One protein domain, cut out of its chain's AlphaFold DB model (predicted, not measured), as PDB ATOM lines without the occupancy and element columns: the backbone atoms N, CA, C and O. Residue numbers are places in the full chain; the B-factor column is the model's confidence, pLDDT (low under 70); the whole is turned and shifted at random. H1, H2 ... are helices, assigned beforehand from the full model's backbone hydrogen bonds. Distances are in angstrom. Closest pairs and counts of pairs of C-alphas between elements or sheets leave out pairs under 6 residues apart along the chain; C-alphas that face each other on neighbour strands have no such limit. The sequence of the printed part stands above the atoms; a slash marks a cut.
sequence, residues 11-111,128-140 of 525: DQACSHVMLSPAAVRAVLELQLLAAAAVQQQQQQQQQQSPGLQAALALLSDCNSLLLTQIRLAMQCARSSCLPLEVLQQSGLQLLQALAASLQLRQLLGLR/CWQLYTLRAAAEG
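This is residues 11 to 111 and 128 to 140 of the 525 residues of a protein of Tetradesmus obliquus (UniProt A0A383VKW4). Two long helices, H2 and H3, fold back on each other as a hairpin, and H5 packs on both, making an up-and-down bundle, each running against the one before. H1 and H6 pack on H3 towards its last residue, while short H4 precedes H5. The printed part has 114 residues with six named helices, H1 to H6 in order; it is all helix and compact, with radius of gyration of the C-alphas 15.3 A and spans 49 by 24 by 24 A.

Find C-alpha 11 at (194.275, 118.713, 14.633), where H1, residues 11 to 17, begins. Then come H2, 21 to 43, 33.3 A long; H3, 50 to 76, 38.8 A; H4, 84 to 89; H5, 91 to 107, 24.2 A; and H6, 128 to 139, ending at (202.035, 137.735, 21.306).

Look first at H3, the hub: it touches H2 at a shallow tilt of 29 degrees, opposite ways, closest at C-alphas Ala 34 and Ala 55, 5.7 A. H2, H3 and H4 have every O i to N i+4 pair within hydrogen-bond range; H1 has 1 of 3, beside 2 of 4 O i to N i+3 pairs, H5 12 of 13, H6 7 of 8.

Residues 112 to 127 are cut out; C-alphas 111 and 128 are 13.3 A apart. Fourteen residues have pLDDT under 70, among them 13 to 16.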
ATOM      1  N   ASP A  11     194.914 118.187  13.417       68.00
ATOM      2  CA  ASP A  11     194.275 118.713  14.633       68.00
ATOM      3  C   ASP A  11     194.111 117.605  15.705       68.00
ATOM      4  O   ASP A  11     194.363 117.830  16.892       68.00
ATOM      5  N   GLN A  12     193.778 116.371  15.295       70.38
ATOM      6  CA  GLN A  12     193.603 115.241  16.215       70.38
ATOM      7  C   GLN A  12     194.933 114.708  16.777       70.38
ATOM      8  O   GLN A  12     195.019 114.406  17.968       70.38
ATOM      9  N   ALA A  13     195.989 114.643  15.959       69.25
ATOM     10  CA  ALA A  13     197.324 114.254  16.421       69.25
ATOM     11  C   ALA A  13     197.919 115.291  17.390       69.25
ATOM     12  O   ALA A  13     198.506 114.922  18.406       69.25
ATOM     13  N   CYS A  14     197.709 116.584  17.127       65.50
ATOM     14  CA  CYS A  14     198.176 117.678  17.982       65.50
ATOM     15  C   CYS A  14     197.546 117.655  19.385       65.50
ATOM     16  O   CYS A  14     198.237 117.877  20.383       65.50
ATOM     17  N   SER A  15     196.253 117.317  19.485       65.25
ATOM     18  CA  SER A  15     195.545 117.252  20.771       65.25
ATOM     19  C   SER A  15     196.086 116.177  21.723       65.25
ATOM     20  O   SER A  15     195.875 116.293  22.927       65.25
ATOM     21  N   HIS A  16     196.765 115.142  21.218       66.06
ATOM     22  CA  HIS A  16     197.315 114.067  22.050       66.06
ATOM     23  C   HIS A  16     198.695 114.385  22.646       66.06
ATOM     24  O   HIS A  16     199.108 113.716  23.591       66.06
ATOM     25  N   VAL A  17     199.406 115.386  22.117       73.44
ATOM     26  CA  VAL A  17     200.778 115.719  22.553       73.44
ATOM     27  C   VAL A  17     200.798 116.872  23.567       73.44
ATOM     28  O   VAL A  17     201.743 117.002  24.351       73.44
ATOM     29  N   MET A  18     199.747 117.697  23.592       76.50
ATOM     30  CA  MET A  18     199.627 118.786  24.558       76.50
ATOM     31  C   MET A  18     199.236 118.265  25.944       76.50
ATOM     32  O   MET A  18     198.237 117.566  26.112       76.50
ATOM     33  N   LEU A  19     200.004 118.658  26.959       77.25
ATOM     34  CA  LEU A  19     199.626 118.444  28.350       77.25
ATOM     35  C   LEU A  19     198.313 119.173  28.657       77.25
ATOM     36  O   LEU A  19     198.093 120.309  28.232       77.25
ATOM     37  N   SER A  20     197.462 118.541  29.465       82.00
ATOM     38  CA  SER A  20     196.290 119.220  30.014       82.00
ATOM     39  C   SER A  20     196.723 120.418  30.879       82.00
ATOM     40  O   SER A  20     197.814 120.397  31.458       82.00
ATOM     41  N   PRO A  21     195.876 121.450  31.055       77.25
ATOM     42  CA  PRO A  21     196.192 122.572  31.943       77.25
ATOM     43  C   PRO A  21     196.578 122.137  33.368       77.25
ATOM     44  O   PRO A  21     197.460 122.734  33.986       77.25
ATOM     45  N   ALA A  22     195.963 121.062  33.875       78.69
ATOM     46  CA  ALA A  22     196.304 120.469  35.166       78.69
ATOM     47  C   ALA A  22     197.708 119.843  35.170       78.69
ATOM     48  O   ALA A  22     198.459 120.034  36.123       78.69
ATOM     49  N   ALA A  23     198.092 119.148  34.096       81.50
ATOM     50  CA  ALA A  23     199.431 118.585  33.962       81.50
ATOM     51  C   ALA A  23     200.505 119.678  33.835       81.50
ATOM     52  O   ALA A  23     201.548 119.574  34.474       81.50
ATOM     53  N   VAL A  24     200.238 120.767  33.102       80.88
ATOM     54  CA  VAL A  24     201.139 121.936  33.066       80.88
ATOM     55  C   VAL A  24     201.320 122.522  34.467       80.88
ATOM     56  O   VAL A  24     202.448 122.782  34.878       80.88
ATOM     57  N   ARG A  25     200.234 122.676  35.238       79.62
ATOM     58  CA  ARG A  25     200.305 123.153  36.628       79.62
ATOM     59  C   ARG A  25     201.154 122.233  37.509       79.62
ATOM     60  O   ARG A  25     202.011 122.732  38.228       79.62
ATOM     61  N   ALA A  26     200.979 120.917  37.396       80.69
ATOM     62  CA  ALA A  26     201.782 119.950  38.140       80.69
ATOM     63  C   ALA A  26     203.281 120.041  37.794       80.69
ATOM     64  O   ALA A  26     204.121 119.995  38.690       80.69
ATOM     65  N   VAL A  27     203.632 120.230  36.514       85.44
ATOM     66  CA  VAL A  27     205.031 120.443  36.089       85.44
ATOM     67  C   VAL A  27     205.603 121.728  36.694       85.44
ATOM     68  O   VAL A  27     206.733 121.720  37.180       85.44
ATOM     69  N   LEU A  28     204.827 122.816  36.714       85.25
ATOM     70  CA  LEU A  28     205.243 124.081  37.327       85.25
ATOM     71  C   LEU A  28     205.478 123.933  38.836       85.25
ATOM     72  O   LEU A  28     206.497 124.391  39.347       85.25
ATOM     73  N   GLU A  29     204.567 123.269  39.547       85.00
ATOM     74  CA  GLU A  29     204.703 123.001  40.982       85.00
ATOM     75  C   GLU A  29     205.933 122.137  41.279       85.00
ATOM     76  O   GLU A  29     206.724 122.476  42.161       85.00
ATOM     77  N   LEU A  30     206.150 121.075  40.498       85.06
ATOM     78  CA  LEU A  30     207.316 120.206  40.642       85.06
ATOM     79  C   LEU A  30     208.628 120.973  40.423       85.06
ATOM     80  O   LEU A  30     209.574 120.810  41.194       85.06
ATOM     81  N   GLN A  31     208.673 121.852  39.420       87.44
ATOM     82  CA  GLN A  31     209.829 122.703  39.144       87.44
ATOM     83  C   GLN A  31     210.101 123.685  40.295       87.44
ATOM     84  O   GLN A  31     211.249 123.869  40.694       87.44
ATOM     85  N   LEU A  32     209.065 124.286  40.883       85.56
ATOM     86  CA  LEU A  32     209.227 125.183  42.032       85.56
ATOM     87  C   LEU A  32     209.701 124.439  43.286       85.56
ATOM     88  O   LEU A  32     210.595 124.925  43.983       85.56
ATOM     89  N   LEU A  33     209.158 123.249  43.552       86.00
ATOM     90  CA  LEU A  33     209.577 122.403  44.672       86.00
ATOM     91  C   LEU A  33     211.029 121.950  44.525       86.00
ATOM     92  O   LEU A  33     211.805 122.047  45.477       86.00
ATOM     93  N   ALA A  34     211.424 121.509  43.331       84.50
ATOM     94  CA  ALA A  34     212.799 121.113  43.069       84.50
ATOM     95  C   ALA A  34     213.760 122.304  43.231       84.50
ATOM     96  O   ALA A  34     214.821 122.159  43.839       84.50
ATOM     97  N   ALA A  35     213.381 123.504  42.778       84.38
ATOM     98  CA  ALA A  35     214.195 124.705  42.956       84.38
ATOM     99  C   ALA A  35     214.352 125.079  44.439       84.38
ATOM    100  O   ALA A  35     215.460 125.392  44.881       84.38
ATOM    101  N   ALA A  36     213.269 124.997  45.218       85.12
ATOM    102  CA  ALA A  36     213.298 125.228  46.659       85.12
ATOM    103  C   ALA A  36     214.196 124.212  47.383       85.12
ATOM    104  O   ALA A  36     215.000 124.602  48.232       85.12
ATOM    105  N   ALA A  37     214.129 122.932  47.004       85.38
ATOM    106  CA  ALA A  37     214.984 121.888  47.560       85.38
ATOM    107  C   ALA A  37     216.473 122.179  47.311       85.38
ATOM    108  O   ALA A  37     217.286 122.065  48.230       85.38
ATOM    109  N   VAL A  38     216.839 122.630  46.104       84.38
ATOM    110  CA  VAL A  38     218.229 123.010  45.814       84.38
ATOM    111  C   VAL A  38     218.666 124.235  46.623       84.38
ATOM    112  O   VAL A  38     219.767 124.243  47.177       84.38
ATOM    113  N   GLN A  39     217.814 125.258  46.735       84.81
ATOM    114  CA  GLN A  39     218.117 126.439  47.551       84.81
ATOM    115  C   GLN A  39     218.327 126.071  49.027       84.81
ATOM    116  O   GLN A  39     219.277 126.547  49.651       84.81
ATOM    117  N   GLN A  40     217.487 125.191  49.576       86.06
ATOM    118  CA  GLN A  40     217.616 124.701  50.945       86.06
ATOM    119  C   GLN A  40     218.920 123.914  51.146       86.06
ATOM    120  O   GLN A  40     219.629 124.144  52.126       86.06
ATOM    121  N   GLN A  41     219.280 123.034  50.207       85.38
ATOM    122  CA  GLN A  41     220.542 122.289  50.272       85.38
ATOM    123  C   GLN A  41     221.768 123.208  50.204       85.38
ATOM    124  O   GLN A  41     222.722 123.004  50.955       85.38
ATOM    125  N   GLN A  42     221.742 124.253  49.367       82.94
ATOM    126  CA  GLN A  42     222.810 125.259  49.342       82.94
ATOM    127  C   GLN A  42     222.957 125.977  50.688       82.94
ATOM    128  O   GLN A  42     224.080 126.177  51.153       82.94
ATOM    129  N   GLN A  43     221.845 126.343  51.333       83.81
ATOM    130  CA  GLN A  43     221.873 126.992  52.648       83.81
ATOM    131  C   GLN A  43     222.455 126.082  53.737       83.81
ATOM    132  O   GLN A  43     223.111 126.572  54.652       83.81
ATOM    133  N   GLN A  44     222.272 124.765  53.620       86.81
ATOM    134  CA  GLN A  44     222.801 123.784  54.570       86.81
ATOM    135  C   GLN A  44     224.294 123.454  54.368       86.81
ATOM    136  O   GLN A  44     224.818 122.609  55.086       86.81
ATOM    137  N   GLN A  45     224.990 124.105  53.422       77.25
ATOM    138  CA  GLN A  45     226.419 123.899  53.117       77.25
ATOM    139  C   GLN A  45     226.839 122.429  52.905       77.25
ATOM    140  O   GLN A  45     228.029 122.114  52.948       77.25
ATOM    141  N   GLN A  46     225.904 121.514  52.627       69.44
ATOM    142  CA  GLN A  46     226.234 120.128  52.304       69.44
ATOM    143  C   GLN A  46     226.765 120.059  50.872       69.44
ATOM    144  O   GLN A  46     226.029 119.869  49.903       69.44
ATOM    145  N   GLN A  47     228.075 120.263  50.746       62.34
ATOM    146  CA  GLN A  47     228.792 120.112  49.493       62.34
ATOM    147  C   GLN A  47     228.696 118.649  49.045       62.34
ATOM    148  O   GLN A  47     229.228 117.756  49.692       62.34
ATOM    149  N   GLN A  48     228.021 118.445  47.911       65.56
ATOM    150  CA  GLN A  48     227.961 117.189  47.155       65.56
ATOM    151  C   GLN A  48     227.068 116.089  47.744       65.56
ATOM    152  O   GLN A  48     227.456 114.923  47.806       65.56
ATOM    153  N   SER A  49     225.824 116.421  48.102       77.00
ATOM    154  CA  SER A  49     224.823 115.360  48.234       77.00
ATOM    155  C   SER A  49     224.417 114.849  46.835       77.00
ATOM    156  O   SER A  49     224.156 115.664  45.943       77.00
ATOM    157  N   PRO A  50     224.309 113.526  46.610       84.25
ATOM    158  CA  PRO A  50     223.742 112.972  45.374       84.25
ATOM    159  C   PRO A  50     222.313 113.483  45.097       84.25
ATOM    160  O   PRO A  50     221.879 113.529  43.947       84.25
ATOM    161  N   GLY A  51     221.604 113.951  46.133       86.12
ATOM    162  CA  GLY A  51     220.301 114.601  45.997       86.12
ATOM    163  C   GLY A  51     220.344 115.914  45.210       86.12
ATOM    164  O   GLY A  51     219.398 116.199  44.480       86.12
ATOM    165  N   LEU A  52     221.443 116.676  45.289       85.81
ATOM    166  CA  LEU A  52     221.592 117.917  44.526       85.81
ATOM    167  C   LEU A  52     221.565 117.621  43.026       85.81
ATOM    168  O   LEU A  52     220.788 118.222  42.295       85.81
ATOM    169  N   GLN A  53     222.362 116.658  42.565       85.44
ATOM    170  CA  GLN A  53     222.448 116.334  41.140       85.44
ATOM    171  C   GLN A  53     221.119 115.810  40.581       85.44
ATOM    172  O   GLN A  53     220.726 116.207  39.484       85.44
ATOM    173  N   ALA A  54     220.395 114.992  41.351       87.12
ATOM    174  CA  ALA A  54     219.059 114.530  40.981       87.12
ATOM    175  C   ALA A  54     218.055 115.691  40.860       87.12
ATOM    176  O   ALA A  54     217.304 115.757  39.888       87.12
ATOM    177  N   ALA A  55     218.077 116.646  41.797       86.06
ATOM    178  CA  ALA A  55     217.217 117.827  41.738       86.06
ATOM    179  C   ALA A  55     217.544 118.726  40.532       86.06
ATOM    180  O   ALA A  55     216.637 119.264  39.899       86.06
ATOM    181  N   LEU A  56     218.825 118.852  40.167       84.81
ATOM    182  CA  LEU A  56     219.247 119.596  38.975       84.81
ATOM    183  C   LEU A  56     218.815 118.932  37.673       84.81
ATOM    184  O   LEU A  56     218.343 119.630  36.775       84.81
ATOM    185  N   ALA A  57     218.950 117.608  37.581       85.69
ATOM    186  CA  ALA A  57     218.459 116.846  36.439       85.69
ATOM    187  C   ALA A  57     216.944 117.041  36.280       85.69
ATOM    188  O   ALA A  57     216.493 117.484  35.229       85.69
ATOM    189  N   LEU A  58     216.183 116.869  37.368       86.38
ATOM    190  CA  LEU A  58     214.735 117.067  37.366       86.38
ATOM    191  C   LEU A  58     214.338 118.485  36.926       86.38
ATOM    192  O   LEU A  58     213.435 118.650  36.113       86.38
ATOM    193  N   LEU A  59     215.025 119.518  37.418       85.44
ATOM    194  CA  LEU A  59     214.766 120.908  37.023       85.44
ATOM    195  C   LEU A  59     215.042 121.163  35.545       85.44
ATOM    196  O   LEU A  59     214.291 121.897  34.896       85.44
ATOM    197  N   SER A  60     216.113 120.573  35.019       84.69
ATOM    198  CA  SER A  60     216.444 120.635  33.598       84.69
ATOM    199  C   SER A  60     215.367 119.954  32.753       84.69
ATOM    200  O   SER A  60     214.904 120.532  31.764       84.69
ATOM    201  N   ASP A  61     214.915 118.772  33.170       86.31
ATOM    202  CA  ASP A  61     213.898 117.988  32.471       86.31
ATOM    203  C   ASP A  61     212.533 118.685  32.498       86.31
ATOM    204  O   ASP A  61     211.906 118.853  31.451       86.31
ATOM    205  N   CYS A  62     212.103 119.189  33.660       86.75
ATOM    206  CA  CYS A  62     210.863 119.957  33.795       86.75
ATOM    207  C   CYS A  62     210.882 121.222  32.933       86.75
ATOM    208  O   CYS A  62     209.911 121.497  32.231       86.75
ATOM    209  N   ASN A  63     211.991 121.969  32.929       86.44
ATOM    210  CA  ASN A  63     212.113 123.167  32.102       86.44
ATOM    211  C   ASN A  63     212.091 122.830  30.600       86.44
ATOM    212  O   ASN A  63     211.461 123.539  29.815       86.44
ATOM    213  N   SER A  64     212.743 121.739  30.197       86.06
ATOM    214  CA  SER A  64     212.746 121.275  28.804       86.06
ATOM    215  C   SER A  64     211.350 120.834  28.362       86.06
ATOM    216  O   SER A  64     210.898 121.199  27.273       86.06
ATOM    217  N   LEU A  65     210.630 120.117  29.231       87.38
ATOM    218  CA  LEU A  65     209.243 119.728  29.014       87.38
ATOM    219  C   LEU A  65     208.335 120.956  28.908       87.38
ATOM    220  O   LEU A  65     207.588 121.065  27.940       87.38
ATOM    221  N   LEU A  66     208.433 121.906  29.840       86.69
ATOM    222  CA  LEU A  66     207.636 123.134  29.841       86.69
ATOM    223  C   LEU A  66     207.823 123.927  28.543       86.69
ATOM    224  O   LEU A  66     206.847 124.302  27.899       86.69
ATOM    225  N   LEU A  67     209.068 124.140  28.115       85.81
ATOM    226  CA  LEU A  67     209.364 124.857  26.873       85.81
ATOM    227  C   LEU A  67     208.876 124.109  25.632       85.81
ATOM    228  O   LEU A  67     208.347 124.732  24.710       85.81
ATOM    229  N   THR A  68     209.013 122.784  25.617       85.38
ATOM    230  CA  THR A  68     208.474 121.945  24.540       85.38
ATOM    231  C   THR A  68     206.958 122.071  24.472       85.38
ATOM    232  O   THR A  68     206.409 122.252  23.391       85.38
ATOM    233  N   GLN A  69     206.281 122.063  25.617       85.25
ATOM    234  CA  GLN A  69     204.831 122.205  25.695       85.25
ATOM    235  C   GLN A  69     204.359 123.586  25.255       85.25
ATOM    236  O   GLN A  69     203.400 123.679  24.496       85.25
ATOM    237  N   ILE A  70     205.063 124.656  25.635       83.88
ATOM    238  CA  ILE A  70     204.753 126.002  25.139       83.88
ATOM    239  C   ILE A  70     204.933 126.063  23.616       83.88
ATOM    240  O   ILE A  70     204.078 126.597  22.915       83.88
ATOM    241  N   ARG A  71     206.008 125.474  23.079       83.56
ATOM    242  CA  ARG A  71     206.249 125.425  21.631       83.56
ATOM    243  C   ARG A  71     205.172 124.641  20.887       83.56
ATOM    244  O   ARG A  71     204.660 125.136  19.888       83.56
ATOM    245  N   LEU A  72     204.829 123.451  21.367       83.00
ATOM    246  CA  LEU A  72     203.782 122.624  20.772       83.00
ATOM    247  C   LEU A  72     202.420 123.311  20.862       83.00
ATOM    248  O   LEU A  72     201.684 123.305  19.884       83.00
ATOM    249  N   ALA A  73     202.120 123.983  21.977       80.50
ATOM    250  CA  ALA A  73     200.910 124.785  22.113       80.50
ATOM    251  C   ALA A  73     200.821 125.860  21.025       80.50
ATOM    252  O   ALA A  73     199.780 125.992  20.392       80.50
ATOM    253  N   MET A  74     201.919 126.572  20.754       79.31
ATOM    254  CA  MET A  74     201.968 127.574  19.682       79.31
ATOM    255  C   MET A  74     201.831 126.975  18.277       79.31
ATOM    256  O   MET A  74     201.321 127.645  17.387       79.31
ATOM    257  N   GLN A  75     202.310 125.745  18.057       82.50
ATOM    258  CA  GLN A  75     202.229 125.064  16.758       82.50
ATOM    259  C   GLN A  75     200.845 124.460  16.494       82.50
ATOM    260  O   GLN A  75     200.387 124.455  15.355       82.50
ATOM    261  N   CYS A  76     200.199 123.932  17.534       77.12
ATOM    262  CA  CYS A  76     198.924 123.229  17.433       77.12
ATOM    263  C   CYS A  76     197.716 124.163  17.555       77.12
ATOM    264  O   CYS A  76     196.671 123.907  16.959       77.12
ATOM    265  N   ALA A  77     197.822 125.247  18.323       69.38
ATOM    266  CA  ALA A  77     196.740 126.206  18.421       69.38
ATOM    267  C   ALA A  77     196.718 127.092  17.165       69.38
ATOM    268  O   ALA A  77     197.682 127.785  16.850       69.38
ATOM    269  N   ARG A  78     195.577 127.123  16.459       68.94
ATOM    270  CA  ARG A  78     195.336 128.104  15.378       68.94
ATOM    271  C   ARG A  78     195.532 129.542  15.865       68.94
ATOM    272  O   ARG A  78     195.896 130.415  15.084       68.94
ATOM    273  N   SER A  79     195.286 129.783  17.155       64.12
ATOM    274  CA  SER A  79     195.783 130.960  17.854       64.12
ATOM    275  C   SER A  79     197.229 130.688  18.244       64.12
ATOM    276  O   SER A  79     197.472 129.852  19.101       64.12
ATOM    277  N   SER A  80     198.185 131.383  17.645       71.12
ATOM    278  CA  SER A  80     199.623 131.128  17.772       71.12
ATOM    279  C   SER A  80     200.231 131.374  19.173       71.12
ATOM    280  O   SER A  80     201.439 131.552  19.304       71.12
ATOM    281  N   CYS A  81     199.406 131.385  20.221       78.62
ATOM    282  CA  CYS A  81     199.668 131.815  21.588       78.62
ATOM    283  C   CYS A  81     199.050 130.853  22.623       78.62
ATOM    284  O   CYS A  81     198.123 130.097  22.330       78.62
ATOM    285  N   LEU A  82     199.549 130.901  23.861       79.94
ATOM    286  CA  LEU A  82     199.004 130.136  24.984       79.94
ATOM    287  C   LEU A  82     197.547 130.543  25.275       79.94
ATOM    288  O   LEU A  82     197.204 131.725  25.128       79.94
ATOM    289  N   PRO A  83     196.700 129.602  25.746       79.75
ATOM    290  CA  PRO A  83     195.349 129.922  26.198       79.75
ATOM    291  C   PRO A  83     195.372 131.022  27.262       79.75
ATOM    292  O   PRO A  83     196.222 131.017  28.161       79.75
ATOM    293  N   LEU A  84     194.442 131.973  27.163       77.00
ATOM    294  CA  LEU A  84     194.383 133.127  28.063       77.00
ATOM    295  C   LEU A  84     194.176 132.682  29.515       77.00
ATOM    296  O   LEU A  84     194.747 133.264  30.432       77.00
ATOM    297  N   GLU A  85     193.433 131.596  29.709       80.50
ATOM    298  CA  GLU A  85     193.148 130.979  30.998       80.50
ATOM    299  C   GLU A  85     194.436 130.510  31.678       80.50
ATOM    300  O   GLU A  85     194.601 130.695  32.880       80.50
ATOM    301  N   VAL A  86     195.385 129.955  30.916       79.62
ATOM    302  CA  VAL A  86     196.681 129.516  31.455       79.62
ATOM    303  C   VAL A  86     197.510 130.724  31.883       79.62
ATOM    304  O   VAL A  86     198.090 130.710  32.967       79.62
ATOM    305  N   LEU A  87     197.531 131.787  31.073       83.00
ATOM    306  CA  LEU A  87     198.254 133.019  31.405       83.00
ATOM    307  C   LEU A  87     197.641 133.754  32.604       83.00
ATOM    308  O   LEU A  87     198.379 134.318  33.403       83.00
ATOM    309  N   GLN A  88     196.318 133.738  32.763       82.19
ATOM    310  CA  GLN A  88     195.637 134.412  33.871       82.19
ATOM    311  C   GLN A  88     195.654 133.596  35.169       82.19
ATOM    312  O   GLN A  88     195.897 134.154  36.235       82.19
ATOM    313  N   GLN A  89     195.399 132.286  35.104       85.06
ATOM    314  CA  GLN A  89     195.297 131.438  36.300       85.06
ATOM    315  C   GLN A  89     196.653 130.932  36.785       85.06
ATOM    316  O   GLN A  89     196.848 130.757  37.986       85.06
ATOM    317  N   SER A  90     197.567 130.658  35.851       85.88
ATOM    318  CA  SER A  90     198.863 130.032  36.131       85.88
ATOM    319  C   SER A  90     200.051 130.908  35.718       85.88
ATOM    320  O   SER A  90     201.197 130.455  35.769       85.88
ATOM    321  N   GLY A  91     199.811 132.155  35.294       87.06
ATOM    322  CA  GLY A  91     200.857 133.061  34.817       87.06
ATOM    323  C   GLY A  91     201.931 133.328  35.863       87.06
ATOM    324  O   GLY A  91     203.117 133.334  35.541       87.06
ATOM    325  N   LEU A  92     201.539 133.479  37.130       90.12
ATOM    326  CA  LEU A  92     202.483 133.646  38.230       90.12
ATOM    327  C   LEU A  92     203.407 132.431  38.382       90.12
ATOM    328  O   LEU A  92     204.625 132.606  38.406       90.12
ATOM    329  N   GLN A  93     202.849 131.216  38.450       90.62
ATOM    330  CA  GLN A  93     203.641 129.988  38.574       90.62
ATOM    331  C   GLN A  93     204.546 129.793  37.355       90.62
ATOM    332  O   GLN A  93     205.704 129.414  37.516       90.62
ATOM    333  N   LEU A  94     204.055 130.104  36.150       89.00
ATOM    334  CA  LEU A  94     204.842 130.054  34.918       89.00
ATOM    335  C   LEU A  94     206.068 130.973  34.998       89.00
ATOM    336  O   LEU A  94     207.193 130.526  34.780       89.00
ATOM    337  N   LEU A  95     205.867 132.244  35.355       89.56
ATOM    338  CA  LEU A  95     206.952 133.220  35.486       89.56
ATOM    339  C   LEU A  95     207.960 132.810  36.569       89.56
ATOM    340  O   LEU A  95     209.168 132.918  36.361       89.56
ATOM    341  N   GLN A  96     207.478 132.312  37.710       89.56
ATOM    342  CA  GLN A  96     208.329 131.851  38.807       89.56
ATOM    343  C   GLN A  96     209.142 130.611  38.426       89.56
ATOM    344  O   GLN A  96     210.333 130.564  38.727       89.56
ATOM    345  N   ALA A  97     208.535 129.636  37.748       87.50
ATOM    346  CA  ALA A  97     209.217 128.422  37.313       87.50
ATOM    347  C   ALA A  97     210.343 128.749  36.319       87.50
ATOM    348  O   ALA A  97     211.486 128.329  36.515       87.50
ATOM    349  N   LEU A  98     210.054 129.583  35.311       88.50
ATOM    350  CA  LEU A  98     211.053 130.049  34.345       88.50
ATOM    351  C   LEU A  98     212.206 130.797  35.037       88.50
ATOM    352  O   LEU A  98     213.377 130.536  34.753       88.50
ATOM    353  N   ALA A  99     211.892 131.682  35.988       87.06
ATOM    354  CA  ALA A  99     212.902 132.430  36.731       87.06
ATOM    355  C   ALA A  99     213.757 131.517  37.628       87.06
ATOM    356  O   ALA A  99     214.974 131.692  37.697       87.06
ATOM    357  N   ALA A 100     213.149 130.524  38.282       85.31
ATOM    358  CA  ALA A 100     213.829 129.609  39.193       85.31
ATOM    359  C   ALA A 100     214.936 128.806  38.493       85.31
ATOM    360  O   ALA A 100     216.044 128.692  39.021       85.31
ATOM    361  N   SER A 101     214.685 128.317  37.274       82.69
ATOM    362  CA  SER A 101     215.697 127.603  36.485       82.69
ATOM    363  C   SER A 101     216.898 128.485  36.135       82.69
ATOM    364  O   SER A 101     218.041 128.030  36.197       82.69
ATOM    365  N   LEU A 102     216.665 129.762  35.817       84.38
ATOM    366  CA  LEU A 102     217.737 130.721  35.534       84.38
ATOM    367  C   LEU A 102     218.545 131.063  36.786       84.38
ATOM    368  O   LEU A 102     219.777 131.060  36.749       84.38
ATOM    369  N   GLN A 103     217.861 131.328  37.900       84.94
ATOM    370  CA  GLN A 103     218.496 131.629  39.183       84.94
ATOM    371  C   GLN A 103     219.381 130.480  39.646       84.94
ATOM    372  O   GLN A 103     220.506 130.697  40.085       84.94
ATOM    373  N   LEU A 104     218.898 129.249  39.512       82.19
ATOM    374  CA  LEU A 104     219.656 128.079  39.903       82.19
ATOM    375  C   LEU A 104     220.938 127.923  39.083       82.19
ATOM    376  O   LEU A 104     222.010 127.670  39.633       82.19
ATOM    377  N   ARG A 105     220.843 128.111  37.766       82.81
ATOM    378  CA  ARG A 105     222.007 128.054  36.882       82.81
ATOM    379  C   ARG A 105     223.063 129.090  37.275       82.81
ATOM    380  O   ARG A 105     224.248 128.764  37.321       82.81
ATOM    381  N   GLN A 106     222.625 130.305  37.614       83.31
ATOM    382  CA  GLN A 106     223.498 131.368  38.122       83.31
ATOM    383  C   GLN A 106     224.147 130.988  39.455       83.31
ATOM    384  O   GLN A 106     225.354 131.161  39.616       83.31
ATOM    385  N   LEU A 107     223.368 130.446  40.395       80.25
ATOM    386  CA  LEU A 107     223.840 130.046  41.723       80.25
ATOM    387  C   LEU A 107     224.899 128.944  41.676       80.25
ATOM    388  O   LEU A 107     225.799 128.926  42.510       80.25
ATOM    389  N   LEU A 108     224.800 128.029  40.715       81.44
ATOM    390  CA  LEU A 108     225.761 126.940  40.553       81.44
ATOM    391  C   LEU A 108     226.984 127.328  39.724       81.44
ATOM    392  O   LEU A 108     227.882 126.508  39.549       81.44
ATOM    393  N   GLY A 109     227.015 128.546  39.174       80.94
ATOM    394  CA  GLY A 109     228.068 128.961  38.252       80.94
ATOM    395  C   GLY A 109     228.162 128.057  37.019       80.94
ATOM    396  O   GLY A 109     229.235 127.952  36.425       80.94
ATOM    397  N   LEU A 110     227.060 127.390  36.645       76.38
ATOM    398  CA  LEU A 110     226.993 126.514  35.477       76.38
ATOM    399  C   LEU A 110     227.035 127.375  34.214       76.38
ATOM    400  O   LEU A 110     226.003 127.737  33.635       76.38
ATOM    401  N   ARG A 111     228.258 127.709  33.796       68.75
ATOM    402  CA  ARG A 111     228.514 128.326  32.496       68.75
ATOM    403  C   ARG A 111     227.945 127.437  31.402       68.75
ATOM    404  O   ARG A 111     227.939 126.211  31.521       68.75
ATOM    405  N   CYS A 128     218.309 131.509  26.540       67.75
ATOM    406  CA  CYS A 128     217.853 132.682  25.782       67.75
ATOM    407  C   CYS A 128     216.491 132.441  25.101       67.75
ATOM    408  O   CYS A 128     215.663 133.348  25.025       67.75
ATOM    409  N   TRP A 129     216.189 131.193  24.720       79.75
ATOM    410  CA  TRP A 129     214.892 130.807  24.172       79.75
ATOM    411  C   TRP A 129     213.747 130.972  25.157       79.75
ATOM    412  O   TRP A 129     212.619 131.061  24.698       79.75
ATOM    413  N   GLN A 130     213.968 131.031  26.473       82.69
ATOM    414  CA  GLN A 130     212.862 131.205  27.421       82.69
ATOM    415  C   GLN A 130     212.153 132.548  27.216       82.69
ATOM    416  O   GLN A 130     210.925 132.580  27.190       82.69
ATOM    417  N   LEU A 131     212.905 133.635  26.994       80.81
ATOM    418  CA  LEU A 131     212.325 134.949  26.704       80.81
ATOM    419  C   LEU A 131     211.594 134.954  25.362       80.81
ATOM    420  O   LEU A 131     210.459 135.417  25.290       80.81
ATOM    421  N   TYR A 132     212.202 134.393  24.315       82.69
ATOM    422  CA  TYR A 132     211.563 134.295  23.000       82.69
ATOM    423  C   TYR A 132     210.331 133.398  23.011       82.69
ATOM    424  O   TYR A 132     209.337 133.715  22.373       82.69
ATOM    425  N   THR A 133     210.378 132.302  23.761       82.44
ATOM    426  CA  THR A 133     209.263 131.367  23.906       82.44
ATOM    427  C   THR A 133     208.134 132.027  24.678       82.44
ATOM    428  O   THR A 133     207.002 131.940  24.231       82.44
ATOM    429  N   LEU A 134     208.419 132.750  25.769       83.06
ATOM    430  CA  LEU A 134     207.408 133.534  26.484       83.06
ATOM    431  C   LEU A 134     206.797 134.612  25.584       83.06
ATOM    432  O   LEU A 134     205.578 134.769  25.559       83.06
ATOM    433  N   ARG A 135     207.635 135.332  24.831       83.94
ATOM    434  CA  ARG A 135     207.189 136.357  23.890       83.94
ATOM    435  C   ARG A 135     206.264 135.772  22.833       83.94
ATOM    436  O   ARG A 135     205.128 136.213  22.716       83.94
ATOM    437  N   ALA A 136     206.734 134.762  22.106       80.69
ATOM    438  CA  ALA A 136     205.971 134.095  21.060       80.69
ATOM    439  C   ALA A 136     204.674 133.497  21.622       80.69
ATOM    440  O   ALA A 136     203.613 133.635  21.022       80.69
ATOM    441  N   ALA A 137     204.736 132.922  22.824       79.38
ATOM    442  CA  ALA A 137     203.585 132.344  23.497       79.38
ATOM    443  C   ALA A 137     202.530 133.376  23.886       79.38
ATOM    444  O   ALA A 137     201.352 133.038  23.971       79.38
ATOM    445  N   ALA A 138     202.926 134.615  24.151       77.94
ATOM    446  CA  ALA A 138     202.006 135.655  24.567       77.94
ATOM    447  C   ALA A 138     201.520 136.517  23.395       77.94
ATOM    448  O   ALA A 138     200.334 136.818  23.333       77.94
ATOM    449  N   GLU A 139     202.392 136.895  22.462       77.62
ATOM    450  CA  GLU A 139     202.035 137.735  21.306       77.62
ATOM    451  C   GLU A 139     201.405 136.928  20.167       77.62
ATOM    452  O   GLU A 139     200.660 137.470  19.352       77.62
ATOM    453  N   GLY A 140     201.663 135.623  20.144       67.56
ATOM    454  CA  GLY A 140     201.405 134.788  18.991       67.56
ATOM    455  C   GLY A 140     202.559 134.856  17.994       67.56
ATOM    456  O   GLY A 140     203.108 135.926  17.736       67.56
TER     457      GLY A 140